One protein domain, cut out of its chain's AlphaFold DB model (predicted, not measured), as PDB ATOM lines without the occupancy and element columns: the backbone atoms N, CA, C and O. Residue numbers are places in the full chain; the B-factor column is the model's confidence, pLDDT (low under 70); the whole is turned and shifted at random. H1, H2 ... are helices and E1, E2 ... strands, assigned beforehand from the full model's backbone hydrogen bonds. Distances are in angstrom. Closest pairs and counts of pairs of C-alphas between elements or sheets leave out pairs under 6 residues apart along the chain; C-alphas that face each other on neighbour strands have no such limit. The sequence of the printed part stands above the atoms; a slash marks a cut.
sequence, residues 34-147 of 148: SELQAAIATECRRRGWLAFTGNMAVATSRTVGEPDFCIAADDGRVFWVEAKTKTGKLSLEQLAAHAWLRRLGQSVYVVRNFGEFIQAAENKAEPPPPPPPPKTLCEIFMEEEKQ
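Overview. This is residues 34 to 147 of the 148 residues of the protein "VRR-NUC domain-containing protein" of Acidobacteria bacterium (UniProt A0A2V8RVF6). A four-stranded sheet is sandwiched between helices, H1 and H3 over one face and H2 over the other; residues 133 to 147, with H4, stick out as a tail far from this body. The printed part has 114 residues, with four named helices and four named strands in the order H1 E1 E2 E3 H2 E4 H3 H4. The mixed sheet runs E1 E2 E3 E4, and the class is mixed, helices and strands. The whole is loose, with a radius of gyration of the C-alphas of 17.6 A, and spans 58 by 32 by 27 A.

Along the chain. H1, residues 34 to 47, begins at C-alpha (-35.573, 8.987, -62.686) and is 20.1 A long. E1 is residues 50 to 53, E2 69 to 72 and E3 78 to 83, 16.4 A long. H2, residues 92 to 103, is 16.5 A long. E4 is residues 107 to 111, H3 114 to 122, and H4 137 to 145, ending at C-alpha (-35.639, 5.995, -6.614).

Arrangement. E1, E2 and E3 form a meander, each strand the antiparallel neighbour of the one before; N 52 and O 70 are 2.8 A apart, N 71 and O 79 2.9 A. E3, H2 and E4 form a strand-helix-strand unit, two parallel neighbour strands with a helix between, its crossover right-handed; N 80 and O 107 are 2.8 A apart. H1 touches H3 with residues 36 to 40 alone, closest at the C-alphas of Leu 36 and Phe 114, 6.4 A. H2, on the opposite face, lies over E4 at a height over the sheet of 10.0 A, with the C-alphas of His 98 and Val 108 closest, 6.4 A. In H1, H2, H3 and H4 every O i to N i+4 pair is within hydrogen-bond range.

Size, cuts and confidence. The C-alphas of Arg 46 and Glu 145 are the two farthest apart, 58.4 A. The printed part has no cut. The links E1 to E2 and H3 to H4 are long. Confidence is under 70 at 23 residues, among them 55 to 61 and 124 to 133.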
ATOM      1  N   SER A  34     -35.695  10.230 -61.914       83.88
ATOM      2  CA  SER A  34     -35.573   8.987 -62.686       83.88
ATOM      3  C   SER A  34     -34.184   8.775 -63.295       83.88
ATOM      4  O   SER A  34     -33.719   7.643 -63.415       83.88
ATOM      5  N   GLU A  35     -33.510   9.852 -63.700       88.00
ATOM      6  CA  GLU A  35     -32.154   9.776 -64.250       88.00
ATOM      7  C   GLU A  35     -31.131   9.494 -63.144       88.00
ATOM      8  O   GLU A  35     -30.213   8.701 -63.346       88.00
ATOM      9  N   LEU A  36     -31.325  10.070 -61.951       90.06
ATOM     10  CA  LEU A  36     -30.461   9.825 -60.797       90.06
ATOM     11  C   LEU A  36     -30.587   8.369 -60.344       90.06
ATOM     12  O   LEU A  36     -29.581   7.687 -60.158       90.06
ATOM     13  N   GLN A  37     -31.816   7.862 -60.253       90.75
ATOM     14  CA  GLN A  37     -32.081   6.455 -59.959       90.75
ATOM     15  C   GLN A  37     -31.439   5.526 -61.009       90.75
ATOM     16  O   GLN A  37     -30.818   4.519 -60.656       90.75
ATOM     17  N   ALA A  38     -31.507   5.873 -62.301       91.00
ATOM     18  CA  ALA A  38     -30.859   5.103 -63.365       91.00
ATOM     19  C   ALA A  38     -29.320   5.120 -63.271       91.00
ATOM     20  O   ALA A  38     -28.681   4.082 -63.488       91.00
ATOM     21  N   ALA A  39     -28.724   6.262 -62.917       91.19
ATOM     22  CA  ALA A  39     -27.284   6.399 -62.705       91.19
ATOM     23  C   ALA A  39     -26.810   5.551 -61.514       91.19
ATOM     24  O   ALA A  39     -25.866   4.775 -61.650       91.19
ATOM     25  N   ILE A  40     -27.529   5.602 -60.387       93.38
ATOM     26  CA  ILE A  40     -27.271   4.771 -59.198       93.38
ATOM     27  C   ILE A  40     -27.342   3.282 -59.548       93.38
ATOM     28  O   ILE A  40     -26.428   2.520 -59.230       93.38
ATOM     29  N   ALA A  41     -28.395   2.853 -60.250       93.00
ATOM     30  CA  ALA A  41     -28.552   1.457 -60.650       93.00
ATOM     31  C   ALA A  41     -27.432   0.994 -61.598       93.00
ATOM     32  O   ALA A  41     -26.973  -0.146 -61.510       93.00
ATOM     33  N   THR A  42     -26.984   1.865 -62.504       93.62
ATOM     34  CA  THR A  42     -25.858   1.582 -63.407       93.62
ATOM     35  C   THR A  42     -24.555   1.442 -62.631       93.62
ATOM     36  O   THR A  42     -23.823   0.478 -62.850       93.62
ATOM     37  N   GLU A  43     -24.306   2.328 -61.671       94.06
ATOM     38  CA  GLU A  43     -23.112   2.278 -60.832       94.06
ATOM     39  C   GLU A  43     -23.080   1.037 -59.936       94.06
ATOM     40  O   GLU A  43     -22.057   0.358 -59.858       94.06
ATOM     41  N   CYS A  44     -24.214   0.662 -59.337       94.31
ATOM     42  CA  CYS A  44     -24.319  -0.582 -58.575       94.31
ATOM     43  C   CYS A  44     -23.971  -1.794 -59.451       94.31
ATOM     44  O   CYS A  44     -23.172  -2.637 -59.053       94.31
ATOM     45  N   ARG A  45     -24.497  -1.853 -60.686       93.06
ATOM     46  CA  ARG A  45     -24.154  -2.924 -61.639       93.06
ATOM     47  C   ARG A  45     -22.674  -2.920 -62.005       93.06
ATOM     48  O   ARG A  45     -22.098  -3.998 -62.107       93.06
ATOM     49  N   ARG A  46     -22.071  -1.741 -62.193       93.69
ATOM     50  CA  ARG A  46     -20.643  -1.586 -62.507       93.69
ATOM     51  C   ARG A  46     -19.756  -2.120 -61.380       93.69
ATOM     52  O   ARG A  46     -18.752  -2.759 -61.665       93.69
ATOM     53  N   ARG A  47     -20.150  -1.904 -60.118       90.44
ATOM     54  CA  ARG A  47     -19.454  -2.414 -58.920       90.44
ATOM     55  C   ARG A  47     -19.759  -3.879 -58.590       90.44
ATOM     56  O   ARG A  47     -19.132  -4.440 -57.706       90.44
ATOM     57  N   GLY A  48     -20.715  -4.505 -59.279       92.81
ATOM     58  CA  GLY A  48     -21.171  -5.863 -58.963       92.81
ATOM     59  C   GLY A  48     -22.125  -5.942 -57.764       92.81
ATOM     60  O   GLY A  48     -22.419  -7.036 -57.288       92.81
ATOM     61  N   TRP A  49     -22.640  -4.806 -57.295       94.69
ATOM     62  CA  TRP A  49     -23.577  -4.719 -56.179       94.69
ATOM     63  C   TRP A  49     -25.003  -5.074 -56.602       94.69
ATOM     64  O   TRP A  49     -25.400  -4.916 -57.764       94.69
ATOM     65  N   LEU A  50     -25.802  -5.518 -55.633       94.12
ATOM     66  CA  LEU A  50     -27.224  -5.777 -55.829       94.12
ATOM     67  C   LEU A  50     -28.028  -4.585 -55.316       94.12
ATOM     68  O   LEU A  50     -28.070  -4.328 -54.118       94.12
ATOM     69  N   ALA A  51     -28.682  -3.880 -56.235       93.56
ATOM     70  CA  ALA A  51     -29.617  -2.810 -55.921       93.56
ATOM     71  C   ALA A  51     -31.052  -3.341 -56.044       93.56
ATOM     72  O   ALA A  51     -31.535  -3.600 -57.148       93.56
ATOM     73  N   PHE A  52     -31.722  -3.517 -54.908       91.06
ATOM     74  CA  PHE A  52     -33.139  -3.851 -54.841       91.06
ATOM     75  C   PHE A  52     -33.947  -2.562 -54.942       91.06
ATOM     76  O   PHE A  52     -33.794  -1.665 -54.115       91.06
ATOM     77  N   THR A  53     -34.791  -2.472 -55.965       86.25
ATOM     78  CA  THR A  53     -35.660  -1.320 -56.219       86.25
ATOM     79  C   THR A  53     -37.086  -1.824 -56.386       86.25
ATOM     80  O   THR A  53     -37.320  -2.893 -56.960       86.25
ATOM     81  N   GLY A  54     -38.057  -1.054 -55.900       71.50
ATOM     82  CA  GLY A  54     -39.462  -1.304 -56.197       71.50
ATOM     83  C   GLY A  54     -39.793  -1.054 -57.662       71.50
ATOM     84  O   GLY A  54     -39.281  -0.110 -58.263       71.50
ATOM     85  N   ASN A  55     -40.700  -1.850 -58.232       63.41
ATOM     86  CA  ASN A  55     -41.361  -1.468 -59.472       63.41
ATOM     87  C   ASN A  55     -42.510  -0.503 -59.144       63.41
ATOM     88  O   ASN A  55     -43.527  -0.927 -58.598       63.41
ATOM     89  N   MET A  56     -42.369   0.770 -59.516       58.59
ATOM     90  CA  MET A  56     -43.412   1.791 -59.333       58.59
ATOM     91  C   MET A  56     -44.739   1.440 -60.034       58.59
ATOM     92  O   MET A  56     -45.785   1.942 -59.638       58.59
ATOM     93  N   ALA A  57     -44.721   0.566 -61.051       55.56
ATOM     94  CA  ALA A  57     -45.924   0.138 -61.767       55.56
ATOM     95  C   ALA A  57     -46.791  -0.866 -60.984       55.56
ATOM     96  O   ALA A  57     -47.924  -1.131 -61.381       55.56
ATOM     97  N   VAL A  58     -46.282  -1.440 -59.887       56.09
ATOM     98  CA  VAL A  58     -47.006  -2.419 -59.066       56.09
ATOM     99  C   VAL A  58     -47.087  -1.888 -57.639       56.09
ATOM    100  O   VAL A  58     -46.208  -2.126 -56.815       56.09
ATOM    101  N   ALA A  59     -48.163  -1.153 -57.352       51.72
ATOM    102  CA  ALA A  59     -48.382  -0.451 -56.084       51.72
ATOM    103  C   ALA A  59     -48.432  -1.362 -54.836       51.72
ATOM    104  O   ALA A  59     -48.398  -0.866 -53.715       51.72
ATOM    105  N   THR A  60     -48.526  -2.684 -55.000       52.38
ATOM    106  CA  THR A  60     -48.892  -3.621 -53.926       52.38
ATOM    107  C   THR A  60     -47.736  -4.363 -53.255       52.38
ATOM    108  O   THR A  60     -47.998  -5.197 -52.394       52.38
ATOM    109  N   SER A  61     -46.472  -4.080 -53.581       61.22
ATOM    110  CA  SER A  61     -45.365  -4.956 -53.146       61.22
ATOM    111  C   SER A  61     -44.270  -4.287 -52.313       61.22
ATOM    112  O   SER A  61     -43.180  -4.845 -52.212       61.22
ATOM    113  N   ARG A  62     -44.521  -3.111 -51.720       74.75
ATOM    114  CA  ARG A  62     -43.526  -2.408 -50.893       74.75
ATOM    115  C   ARG A  62     -44.084  -1.846 -49.600       74.75
ATOM    116  O   ARG A  62     -45.279  -1.585 -49.482       74.75
ATOM    117  N   THR A  63     -43.181  -1.634 -48.646       83.00
ATOM    118  CA  THR A  63     -43.525  -0.951 -47.400       83.00
ATOM    119  C   THR A  63     -43.742   0.532 -47.695       83.00
ATOM    120  O   THR A  63     -42.979   1.154 -48.436       83.00
ATOM    121  N   VAL A  64     -44.800   1.118 -47.135       86.12
ATOM    122  CA  VAL A  64     -45.070   2.552 -47.291       86.12
ATOM    123  C   VAL A  64     -43.905   3.349 -46.695       86.12
ATOM    124  O   VAL A  64     -43.498   3.099 -45.562       86.12
ATOM    125  N   GLY A  65     -43.358   4.292 -47.464       86.25
ATOM    126  CA  GLY A  65     -42.204   5.098 -47.049       86.25
ATOM    127  C   GLY A  65     -40.848   4.389 -47.146       86.25
ATOM    128  O   GLY A  65     -39.844   4.981 -46.768       86.25
ATOM    129  N   GLU A  66     -40.792   3.151 -47.649       90.38
ATOM    130  CA  GLU A  66     -39.527   2.453 -47.911       90.38
ATOM    131  C   GLU A  66     -38.611   3.306 -48.814       90.38
ATOM    132  O   GLU A  66     -39.120   3.892 -49.775       90.38
ATOM    133  N   PRO A  67     -37.290   3.356 -48.553       92.38
ATOM    134  CA  PRO A  67     -36.338   4.043 -49.422       92.38
ATOM    135  C   PRO A  67     -36.320   3.476 -50.847       92.38
ATOM    136  O   PRO A  67     -36.572   2.284 -51.049       92.38
ATOM    137  N   ASP A  68     -36.011   4.294 -51.849       91.38
ATOM    138  CA  ASP A  68     -35.949   3.864 -53.259       91.38
ATOM    139  C   ASP A  68     -35.101   2.601 -53.487       91.38
ATOM    140  O   ASP A  68     -35.515   1.692 -54.215       91.38
ATOM    141  N   PHE A  69     -33.942   2.523 -52.828       93.12
ATOM    142  CA  PHE A  69     -33.000   1.419 -52.947       93.12
ATOM    143  C   PHE A  69     -32.663   0.777 -51.602       93.12
ATOM    144  O   PHE A  69     -32.349   1.461 -50.626       93.12
ATOM    145  N   CYS A  70     -32.584  -0.552 -51.614       94.56
ATOM    146  CA  CYS A  70     -31.793  -1.339 -50.672       94.56
ATOM    147  C   CYS A  70     -30.600  -1.920 -51.434       94.56
ATOM    148  O   CYS A  70     -30.784  -2.613 -52.435       94.56
ATOM    149  N   ILE A  71     -29.378  -1.597 -51.018       95.12
ATOM    150  CA  ILE A  71     -28.160  -1.951 -51.749       95.12
ATOM    151  C   ILE A  71     -27.338  -2.903 -50.894       95.12
ATOM    152  O   ILE A  71     -26.873  -2.525 -49.821       95.12
ATOM    153  N   ALA A  72     -27.140  -4.122 -51.393       94.38
ATOM    154  CA  ALA A  72     -26.130  -5.036 -50.882       94.38
ATOM    155  C   ALA A  72     -24.819  -4.798 -51.645       94.38
ATOM    156  O   ALA A  72     -24.750  -4.995 -52.864       94.38
ATOM    157  N   ALA A  73     -23.815  -4.337 -50.909       92.88
ATOM    158  CA  ALA A  73     -22.507  -3.929 -51.394       92.88
ATOM    159  C   ALA A  73     -21.399  -4.851 -50.859       92.88
ATOM    160  O   ALA A  73     -21.664  -5.842 -50.172       92.88
ATOM    161  N   ASP A  74     -20.153  -4.519 -51.192       88.81
ATOM    162  CA  ASP A  74     -18.974  -5.266 -50.751       88.81
ATOM    163  C   ASP A  74     -18.879  -5.347 -49.218       88.81
ATOM    164  O   ASP A  74     -19.468  -4.547 -48.484       88.81
ATOM    165  N   ASP A  75     -18.109  -6.322 -48.733       85.75
ATOM    166  CA  ASP A  75     -17.827  -6.533 -47.307       85.75
ATOM    167  C   ASP A  75     -19.085  -6.786 -46.446       85.75
ATOM    168  O   ASP A  75     -19.112  -6.497 -45.252       85.75
ATOM    169  N   GLY A  76     -20.156  -7.321 -47.049       83.62
ATOM    170  CA  GLY A  76     -21.413  -7.625 -46.353       83.62
ATOM    171  C   GLY A  76     -22.232  -6.389 -45.973       83.62
ATOM    172  O   GLY A  76     -23.178  -6.490 -45.191       83.62
ATOM    173  N   ARG A  77     -21.886  -5.218 -46.519       89.56
ATOM    174  CA  ARG A  77     -22.576  -3.961 -46.228       89.56
ATOM    175  C   ARG A  77     -23.948  -3.938 -46.886       89.56
ATOM    176  O   ARG A  77     -24.087  -4.204 -48.079       89.56
ATOM    177  N   VAL A  78     -24.948  -3.522 -46.115       93.12
ATOM    178  CA  VAL A  78     -26.275  -3.177 -46.629       93.12
ATOM    179  C   VAL A  78     -26.580  -1.742 -46.241       93.12
ATOM    180  O   VAL A  78     -26.452  -1.363 -45.075       93.12
ATOM    181  N   PHE A  79     -26.962  -0.929 -47.218       93.56
ATOM    182  CA  PHE A  79     -27.383   0.441 -46.972       93.56
ATOM    183  C   PHE A  79     -28.555   0.828 -47.864       93.56
ATOM    184  O   PHE A  79     -28.796   0.248 -48.923       93.56
ATOM    185  N   TRP A  80     -29.292   1.821 -47.398       95.38
ATOM    186  CA  TRP A  80     -30.520   2.291 -48.006       95.38
ATOM    187  C   TRP A  80     -30.289   3.663 -48.616       95.38
ATOM    188  O   TRP A  80     -29.627   4.514 -48.013       95.38
ATOM    189  N   VAL A  81     -30.843   3.879 -49.804       95.06
ATOM    190  CA  VAL A  81     -30.729   5.148 -50.520       95.06
ATOM    191  C   VAL A  81     -32.108   5.603 -50.956       95.06
ATOM    192  O   VAL A  81     -32.829   4.865 -51.615       95.06
ATOM    193  N   GLU A  82     -32.440   6.836 -50.604       94.50
ATOM    194  CA  GLU A  82     -33.593   7.570 -51.106       94.50
ATOM    195  C   GLU A  82     -33.087   8.641 -52.075       94.50
ATOM    196  O   GLU A  82     -32.328   9.528 -51.671       94.50
ATOM    197  N   ALA A  83     -33.483   8.571 -53.344       92.69
ATOM    198  CA  ALA A  83     -33.122   9.573 -54.333       92.69
ATOM    199  C   ALA A  83     -34.194  10.665 -54.365       92.69
ATOM    200  O   ALA A  83     -35.389  10.394 -54.408       92.69
ATOM    201  N   LYS A  84     -33.780  11.931 -54.361       89.50
ATOM    202  CA  LYS A  84     -34.698  13.062 -54.527       89.50
ATOM    203  C   LYS A  84     -34.158  14.052 -55.534       89.50
ATOM    204  O   LYS A  84     -32.952  14.227 -55.682       89.50
ATOM    205  N   THR A  85     -35.061  14.785 -56.174       88.25
ATOM    206  CA  THR A  85     -34.676  16.013 -56.877       88.25
ATOM    207  C   THR A  85     -34.068  17.032 -55.905       88.25
ATOM    208  O   THR A  85     -34.233  16.950 -54.682       88.25
ATOM    209  N   LYS A  86     -33.404  18.064 -56.435       83.81
ATOM    210  CA  LYS A  86     -32.786  19.134 -55.633       83.81
ATOM    211  C   LYS A  86     -33.750  19.784 -54.630       83.81
ATOM    212  O   LYS A  86     -33.345  20.094 -53.515       83.81
ATOM    213  N   THR A  87     -35.017  19.959 -55.004       83.12
ATOM    214  CA  THR A  87     -36.069  20.558 -54.162       83.12
ATOM    215  C   THR A  87     -37.035  19.531 -53.567       83.12
ATOM    216  O   THR A  87     -37.902  19.899 -52.772       83.12
ATOM    217  N   GLY A  88     -36.882  18.249 -53.911       84.56
ATOM    218  CA  GLY A  88     -37.720  17.159 -53.429       84.56
ATOM    219  C   GLY A  88     -37.696  17.061 -51.906       84.56
ATOM    220  O   GLY A  88     -36.628  17.055 -51.279       84.56
ATOM    221  N   LYS A  89     -38.886  17.009 -51.309       88.75
ATOM    222  CA  LYS A  89     -39.084  16.824 -49.869       88.75
ATOM    223  C   LYS A  89     -39.437  15.369 -49.590       88.75
ATOM    224  O   LYS A  89     -40.053  14.711 -50.424       88.75
ATOM    225  N   LEU A  90     -39.045  14.890 -48.416       87.94
ATOM    226  CA  LEU A  90     -39.494  13.594 -47.923       87.94
ATOM    227  C   LEU A  90     -40.945  13.704 -47.462       87.94
ATOM    228  O   LEU A  90     -41.321  14.704 -46.844       87.94
ATOM    229  N   SER A  91     -41.737  12.672 -47.741       89.19
ATOM    230  CA  SER A  91     -43.048  12.525 -47.114       89.19
ATOM    231  C   SER A  91     -42.902  12.166 -45.629       89.19
ATOM    232  O   SER A  91     -41.822  11.780 -45.166       89.19
ATOM    233  N   LEU A  92     -43.989  12.283 -44.864       89.69
ATOM    234  CA  LEU A  92     -43.987  11.927 -43.443       89.69
ATOM    235  C   LEU A  92     -43.683  10.435 -43.238       89.69
ATOM    236  O   LEU A  92     -42.941  10.063 -42.332       89.69
ATOM    237  N   GLU A  93     -44.210   9.588 -44.115       90.12
ATOM    238  CA  GLU A  93     -44.010   8.142 -44.104       90.12
ATOM    239  C   GLU A  93     -42.554   7.782 -44.408       90.12
ATOM    240  O   GLU A  93     -41.978   6.933 -43.730       90.12
ATOM    241  N   GLN A  94     -41.929   8.472 -45.370       90.44
ATOM    242  CA  GLN A  94     -40.503   8.308 -45.668       90.44
ATOM    243  C   GLN A  94     -39.638   8.717 -44.471       90.44
ATOM    244  O   GLN A  94     -38.723   7.995 -44.082       90.44
ATOM    245  N   LEU A  95     -39.959   9.840 -43.818       91.00
ATOM    246  CA  LEU A  95     -39.266  10.262 -42.597       91.00
ATOM    247  C   LEU A  95     -39.378   9.215 -41.479       91.00
ATOM    248  O   LEU A  95     -38.369   8.893 -40.847       91.00
ATOM    249  N   ALA A  96     -40.575   8.666 -41.259       90.38
ATOM    250  CA  ALA A  96     -40.811   7.636 -40.252       90.38
ATOM    251  C   ALA A  96     -40.030   6.348 -40.556       90.38
ATOM    252  O   ALA A  96     -39.340   5.824 -39.678       90.38
ATOM    253  N   ALA A  97     -40.066   5.874 -41.803       92.12
ATOM    254  CA  ALA A  97     -39.322   4.696 -42.234       92.12
ATOM    255  C   ALA A  97     -37.805   4.897 -42.099       92.12
ATOM    256  O   ALA A  97     -37.113   4.028 -41.571       92.12
ATOM    257  N   HIS A  98     -37.280   6.062 -42.494       92.94
ATOM    258  CA  HIS A  98     -35.859   6.387 -42.351       92.94
ATOM    259  C   HIS A  98     -35.425   6.404 -40.883       92.94
ATOM    260  O   HIS A  98     -34.372   5.865 -40.542       92.94
ATOM    261  N   ALA A  99     -36.227   7.017 -40.008       90.31
ATOM    262  CA  ALA A  99     -35.958   7.040 -38.574       90.31
ATOM    263  C   ALA A  99     -35.961   5.624 -37.983       90.31
ATOM    264  O   ALA A  99     -35.077   5.283 -37.197       90.31
ATOM    265  N   TRP A 100     -36.908   4.782 -38.402       93.62
ATOM    266  CA  TRP A 100     -36.997   3.401 -37.940       93.62
ATOM    267  C   TRP A 100     -35.830   2.540 -38.430       93.62
ATOM    268  O   TRP A 100     -35.212   1.840 -37.635       93.62
ATOM    269  N   LEU A 101     -35.460   2.638 -39.708       91.69
ATOM    270  CA  LEU A 101     -34.295   1.946 -40.269       91.69
ATOM    271  C   LEU A 101     -33.003   2.335 -39.541       91.69
ATOM    272  O   LEU A 101     -32.238   1.462 -39.138       91.69
ATOM    273  N   ARG A 102     -32.796   3.632 -39.284       91.81
ATOM    274  CA  ARG A 102     -31.649   4.112 -38.497       91.81
ATOM    275  C   ARG A 102     -31.670   3.582 -37.068       91.81
ATOM    276  O   ARG A 102     -30.635   3.160 -36.563       91.81
ATOM    277  N   ARG A 103     -32.843   3.543 -36.429       89.25
ATOM    278  CA  ARG A 103     -33.021   2.908 -35.114       89.25
ATOM    279  C   ARG A 103     -32.664   1.416 -35.155       89.25
ATOM    280  O   ARG A 103     -32.121   0.913 -34.185       89.25
ATOM    281  N   LEU A 104     -32.916   0.712 -36.255       89.50
ATOM    282  CA  LEU A 104     -32.508  -0.688 -36.445       89.50
ATOM    283  C   LEU A 104     -31.023  -0.856 -36.825       89.50
ATOM    284  O   LEU A 104     -30.608  -1.943 -37.225       89.50
ATOM    285  N   GLY A 105     -30.220   0.205 -36.730       88.44
ATOM    286  CA  GLY A 105     -28.791   0.176 -37.034       88.44
ATOM    287  C   GLY A 105     -28.464   0.209 -38.528       88.44
ATOM    288  O   GLY A 105     -27.330  -0.051 -38.915       88.44
ATOM    289  N   GLN A 106     -29.447   0.501 -39.385       90.44
ATOM    290  CA  GLN A 106     -29.246   0.548 -40.830       90.44
ATOM    291  C   GLN A 106     -28.773   1.933 -41.281       90.44
ATOM    292  O   GLN A 106     -29.269   2.967 -40.825       90.44
ATOM    293  N   SER A 107     -27.865   1.955 -42.252       92.69
ATOM    294  CA  SER A 107     -27.410   3.188 -42.897       92.69
ATOM    295  C   SER A 107     -28.432   3.650 -43.933       92.69
ATOM    296  O   SER A 107     -28.721   2.917 -44.875       92.69
ATOM    297  N   VAL A 108     -28.974   4.862 -43.770       94.06
ATOM    298  CA  VAL A 108     -29.978   5.445 -44.680       94.06
ATOM    299  C   VAL A 108     -29.522   6.813 -45.164       94.06
ATOM    300  O   VAL A 108     -29.429   7.760 -44.368       94.06
ATOM    301  N   TYR A 109     -29.318   6.926 -46.471       95.00
ATOM    302  CA  TYR A 109     -28.839   8.126 -47.142       95.00
ATOM    303  C   TYR A 109     -29.927   8.721 -48.028       95.00
ATOM    304  O   TYR A 109     -30.591   8.011 -48.777       95.00
ATOM    305  N   VAL A 110     -30.096  10.037 -47.948       94.00
ATOM    306  CA  VAL A 110     -30.936  10.791 -48.882       94.00
ATOM    307  C   VAL A 110     -29.984  11.499 -49.823       94.00
ATOM    308  O   VAL A 110     -29.175  12.296 -49.356       94.00
ATOM    309  N   VAL A 111     -30.061  11.187 -51.112       93.69
ATOM    310  CA  VAL A 111     -29.131  11.697 -52.123       93.69
ATOM    311  C   VAL A 111     -29.877  12.557 -53.132       93.69
ATOM    312  O   VAL A 111     -30.975  12.221 -53.579       93.69
ATOM    313  N   ARG A 112     -29.280  13.690 -53.488       90.56
ATOM    314  CA  ARG A 112     -29.850  14.680 -54.414       90.56
ATOM    315  C   ARG A 112     -29.089  14.795 -55.724       90.56
ATOM    316  O   ARG A 112     -29.525  15.486 -56.639       90.56
ATOM    317  N   ASN A 113     -27.932  14.154 -55.801       90.50
ATOM    318  CA  ASN A 113     -27.108  14.056 -56.992       90.50
ATOM    319  C   ASN A 113     -26.249  12.789 -56.912       90.50
ATOM    320  O   ASN A 113     -26.174  12.122 -55.879       90.50
ATOM    321  N   PHE A 114     -25.599  12.460 -58.024       90.56
ATOM    322  CA  PHE A 114     -24.788  11.255 -58.114       90.56
ATOM    323  C   PHE A 114     -23.534  11.314 -57.224       90.56
ATOM    324  O   PHE A 114     -23.149  10.300 -56.654       90.56
ATOM    325  N   GLY A 115     -22.935  12.493 -57.028       90.25
ATOM    326  CA  GLY A 115     -21.774  12.661 -56.147       90.25
ATOM    327  C   GLY A 115     -22.076  12.314 -54.685       90.25
ATOM    328  O   GLY A 115     -21.303  11.600 -54.053       90.25
ATOM    329  N   GLU A 116     -23.233  12.733 -54.169       92.19
ATOM    330  CA  GLU A 116     -23.709  12.350 -52.829       92.19
ATOM    331  C   GLU A 116     -23.901  10.834 -52.697       92.19
ATOM    332  O   GLU A 116     -23.601  10.259 -51.651       92.19
ATOM    333  N   PHE A 117     -24.349  10.166 -53.764       94.06
ATOM    334  CA  PHE A 117     -24.420   8.707 -53.784       94.06
ATOM    335  C   PHE A 117     -23.033   8.060 -53.702       94.06
ATOM    336  O   PHE A 117     -22.853   7.121 -52.928       94.06
ATOM    337  N   ILE A 118     -22.046   8.567 -54.445       93.56
ATOM    338  CA  ILE A 118     -20.668   8.064 -54.363       93.56
ATOM    339  C   ILE A 118     -20.108   8.241 -52.947       93.56
ATOM    340  O   ILE A 118     -19.576   7.286 -52.385       93.56
ATOM    341  N   GLN A 119     -20.324   9.401 -52.322       92.12
ATOM    342  CA  GLN A 119     -19.921   9.642 -50.931       92.12
ATOM    343  C   GLN A 119     -20.595   8.663 -49.957       92.12
ATOM    344  O   GLN A 119     -19.936   8.097 -49.084       92.12
ATOM    345  N   ALA A 120     -21.898   8.413 -50.116       91.50
ATOM    346  CA  ALA A 120     -22.622   7.430 -49.312       91.50
ATOM    347  C   ALA A 120     -22.085   5.998 -49.508       91.50
ATOM    348  O   ALA A 120     -21.948   5.243 -48.544       91.50
ATOM    349  N   ALA A 121     -21.743   5.634 -50.745       91.06
ATOM    350  CA  ALA A 121     -21.175   4.336 -51.098       91.06
ATOM    351  C   ALA A 121     -19.776   4.128 -50.483       91.06
ATOM    352  O   ALA A 121     -19.450   3.040 -49.991       91.06
ATOM    353  N   GLU A 122     -18.961   5.180 -50.469       89.81
ATOM    354  CA  GLU A 122     -17.617   5.196 -49.884       89.81
ATOM    355  C   GLU A 122     -17.628   5.249 -48.359       89.81
ATOM    356  O   GLU A 122     -16.663   4.810 -47.731       89.81
ATOM    357  N   ASN A 123     -18.725   5.707 -47.753       84.88
ATOM    358  CA  ASN A 123     -18.872   5.738 -46.307       84.88
ATOM    359  C   ASN A 123     -18.969   4.316 -45.733       84.88
ATOM    360  O   ASN A 123     -20.054   3.750 -45.549       84.88
ATOM    361  N   LYS A 124     -17.803   3.736 -45.439       67.56
ATOM    362  CA  LYS A 124     -17.611   2.486 -44.696       67.56
ATOM    363  C   LYS A 124     -17.911   2.686 -43.208       67.56
ATOM    364  O   LYS A 124     -17.113   2.298 -42.360       67.56
ATOM    365  N   ALA A 125     -19.029   3.332 -42.888       58.41
ATOM    366  CA  ALA A 125     -19.477   3.439 -41.514       58.41
ATOM    367  C   ALA A 125     -19.668   2.025 -40.957       58.41
ATOM    368  O   ALA A 125     -20.411   1.216 -41.523       58.41
ATOM    369  N   GLU A 126     -18.975   1.746 -39.859       53.31
ATOM    370  CA  GLU A 126     -19.290   0.635 -38.975       53.31
ATOM    371  C   GLU A 126     -20.756   0.807 -38.536       53.31
ATOM    372  O   GLU A 126     -21.173   1.945 -38.272       53.31
ATOM    373  N   PRO A 127     -21.585  -0.253 -38.546       51.97
ATOM    374  CA  PRO A 127     -22.989  -0.123 -38.181       51.97
ATOM    375  C   PRO A 127     -23.080   0.543 -36.802       51.97
ATOM    376  O   PRO A 127     -22.363   0.122 -35.888       51.97
ATOM    377  N   PRO A 128     -23.905   1.595 -36.631       51.09
ATOM    378  CA  PRO A 128     -24.046   2.221 -35.328       51.09
ATOM    379  C   PRO A 128     -24.450   1.140 -34.318       51.09
ATOM    380  O   PRO A 128     -25.267   0.273 -34.662       51.09
ATOM    381  N   PRO A 129     -23.877   1.151 -33.098       49.59
ATOM    382  CA  PRO A 129     -24.233   0.171 -32.088       49.59
ATOM    383  C   PRO A 129     -25.756   0.181 -31.934       49.59
ATOM    384  O   PRO A 129     -26.357   1.265 -31.987       49.59
ATOM    385  N   PRO A 130     -26.394  -0.997 -31.803       52.53
ATOM    386  CA  PRO A 130     -27.839  -1.061 -31.666       52.53
ATOM    387  C   PRO A 130     -28.253  -0.099 -30.550       52.53
ATOM    388  O   PRO A 130     -27.558  -0.033 -29.527       52.53
ATOM    389  N   PRO A 131     -29.338   0.680 -30.729       56.69
ATOM    390  CA  PRO A 131     -29.808   1.529 -29.652       56.69
ATOM    391  C   PRO A 131     -29.995   0.649 -28.415       56.69
ATOM    392  O   PRO A 131     -30.437  -0.500 -28.558       56.69
ATOM    393  N   PRO A 132     -29.652   1.153 -27.216       64.19
ATOM    394  CA  PRO A 132     -29.856   0.382 -26.005       64.19
ATOM    395  C   PRO A 132     -31.314  -0.093 -25.977       64.19
ATOM    396  O   PRO A 132     -32.207   0.650 -26.421       64.19
ATOM    397  N   PRO A 133     -31.568  -1.334 -25.521       68.25
ATOM    398  CA  PRO A 133     -32.929  -1.827 -25.406       68.25
ATOM    399  C   PRO A 133     -33.759  -0.799 -24.626       68.25
ATOM    400  O   PRO A 133     -33.223  -0.129 -23.736       68.25
ATOM    401  N   PRO A 134     -35.045  -0.607 -24.977       72.38
ATOM    402  CA  PRO A 134     -35.898   0.273 -24.195       72.38
ATOM    403  C   PRO A 134     -35.824  -0.175 -22.736       72.38
ATOM    404  O   PRO A 134     -35.998  -1.366 -22.464       72.38
ATOM    405  N   LYS A 135     -35.532   0.769 -21.830       71.56
ATOM    406  CA  LYS A 135     -35.470   0.483 -20.397       71.56
ATOM    407  C   LYS A 135     -36.757  -0.225 -20.002       71.56
ATOM    408  O   LYS A 135     -37.857   0.226 -20.334       71.56
ATOM    409  N   THR A 136     -36.622  -1.356 -19.333       71.38
ATOM    410  CA  THR A 136     -37.764  -2.041 -18.739       71.38
ATOM    411  C   THR A 136     -38.406  -1.134 -17.686       71.38
ATOM    412  O   THR A 136     -37.743  -0.278 -17.104       71.38
ATOM    413  N   LEU A 137     -39.699  -1.327 -17.401       65.94
ATOM    414  CA  LEU A 137     -40.389  -0.584 -16.333       65.94
ATOM    415  C   LEU A 137     -39.616  -0.656 -15.002       65.94
ATOM    416  O   LEU A 137     -39.512   0.350 -14.313       65.94
ATOM    417  N   CYS A 138     -38.998  -1.801 -14.687       62.50
ATOM    418  CA  CYS A 138     -38.130  -1.951 -13.514       62.50
ATOM    419  C   CYS A 138     -36.914  -1.013 -13.530       62.50
ATOM    420  O   CYS A 138     -36.586  -0.436 -12.499       62.50
ATOM    421  N   GLU A 139     -36.250  -0.842 -14.672       73.00
ATOM    422  CA  GLU A 139     -35.084   0.043 -14.789       73.00
ATOM    423  C   GLU A 139     -35.474   1.521 -14.685       73.00
ATOM    424  O   GLU A 139     -34.724   2.307 -14.115       73.00
ATOM    425  N   ILE A 140     -36.664   1.886 -15.172       75.25
ATOM    426  CA  ILE A 140     -37.215   3.241 -15.028       75.25
ATOM    427  C   ILE A 140     -37.518   3.529 -13.549       75.25
ATOM    428  O   ILE A 140     -37.070   4.542 -13.018       75.25
ATOM    429  N   PHE A 141     -38.195   2.607 -12.852       69.94
ATOM    430  CA  PHE A 141     -38.509   2.760 -11.427       69.94
ATOM    431  C   PHE A 141     -37.255   2.817 -10.539       69.94
ATOM    432  O   PHE A 141     -37.197   3.613  -9.605       69.94
ATOM    433  N   MET A 142     -36.228   2.013 -10.831       73.25
ATOM    434  CA  MET A 142     -34.988   1.998 -10.041       73.25
ATOM    435  C   MET A 142     -34.120   3.253 -10.229       73.25
ATOM    436  O   MET A 142     -33.309   3.574  -9.359       73.25
ATOM    437  N   GLU A 143     -34.263   3.977 -11.340       74.25
ATOM    438  CA  GLU A 143     -33.591   5.267 -11.539       74.25
ATOM    439  C   GLU A 143     -34.330   6.428 -10.867       74.25
ATOM    440  O   GLU A 143     -33.673   7.313 -10.316       74.25
ATOM    441  N   GLU A 144     -35.667   6.402 -10.841       71.81
ATOM    442  CA  GLU A 144     -36.470   7.395 -10.112       71.81
ATOM    443  C   GLU A 144     -36.239   7.326  -8.594       71.81
ATOM    444  O   GLU A 144     -36.225   8.361  -7.928       71.81
ATOM    445  N   GLU A 145     -35.985   6.136  -8.036       67.69
ATOM    446  CA  GLU A 145     -35.639   5.995  -6.614       67.69
ATOM    447  C   GLU A 145     -34.218   6.462  -6.276       67.69
ATOM    448  O   GLU A 145     -33.984   6.931  -5.166       67.69
ATOM    449  N   LYS A 146     -33.270   6.400  -7.219       63.88
ATOM    450  CA  LYS A 146     -31.894   6.895  -7.011       63.88
ATOM    451  C   LYS A 146     -31.762   8.420  -7.063       63.88
ATOM    452  O   LYS A 146     -30.690   8.934  -6.748       63.88
ATOM    453  N   GLN A 147     -32.799   9.133  -7.504       61.31
ATOM    454  CA  GLN A 147     -32.827  10.599  -7.585       61.31
ATOM    455  C   GLN A 147     -33.568  11.266  -6.411       61.31
ATOM    456  O   GLN A 147     -33.702  12.491  -6.403       61.31
TER     457      GLN A 147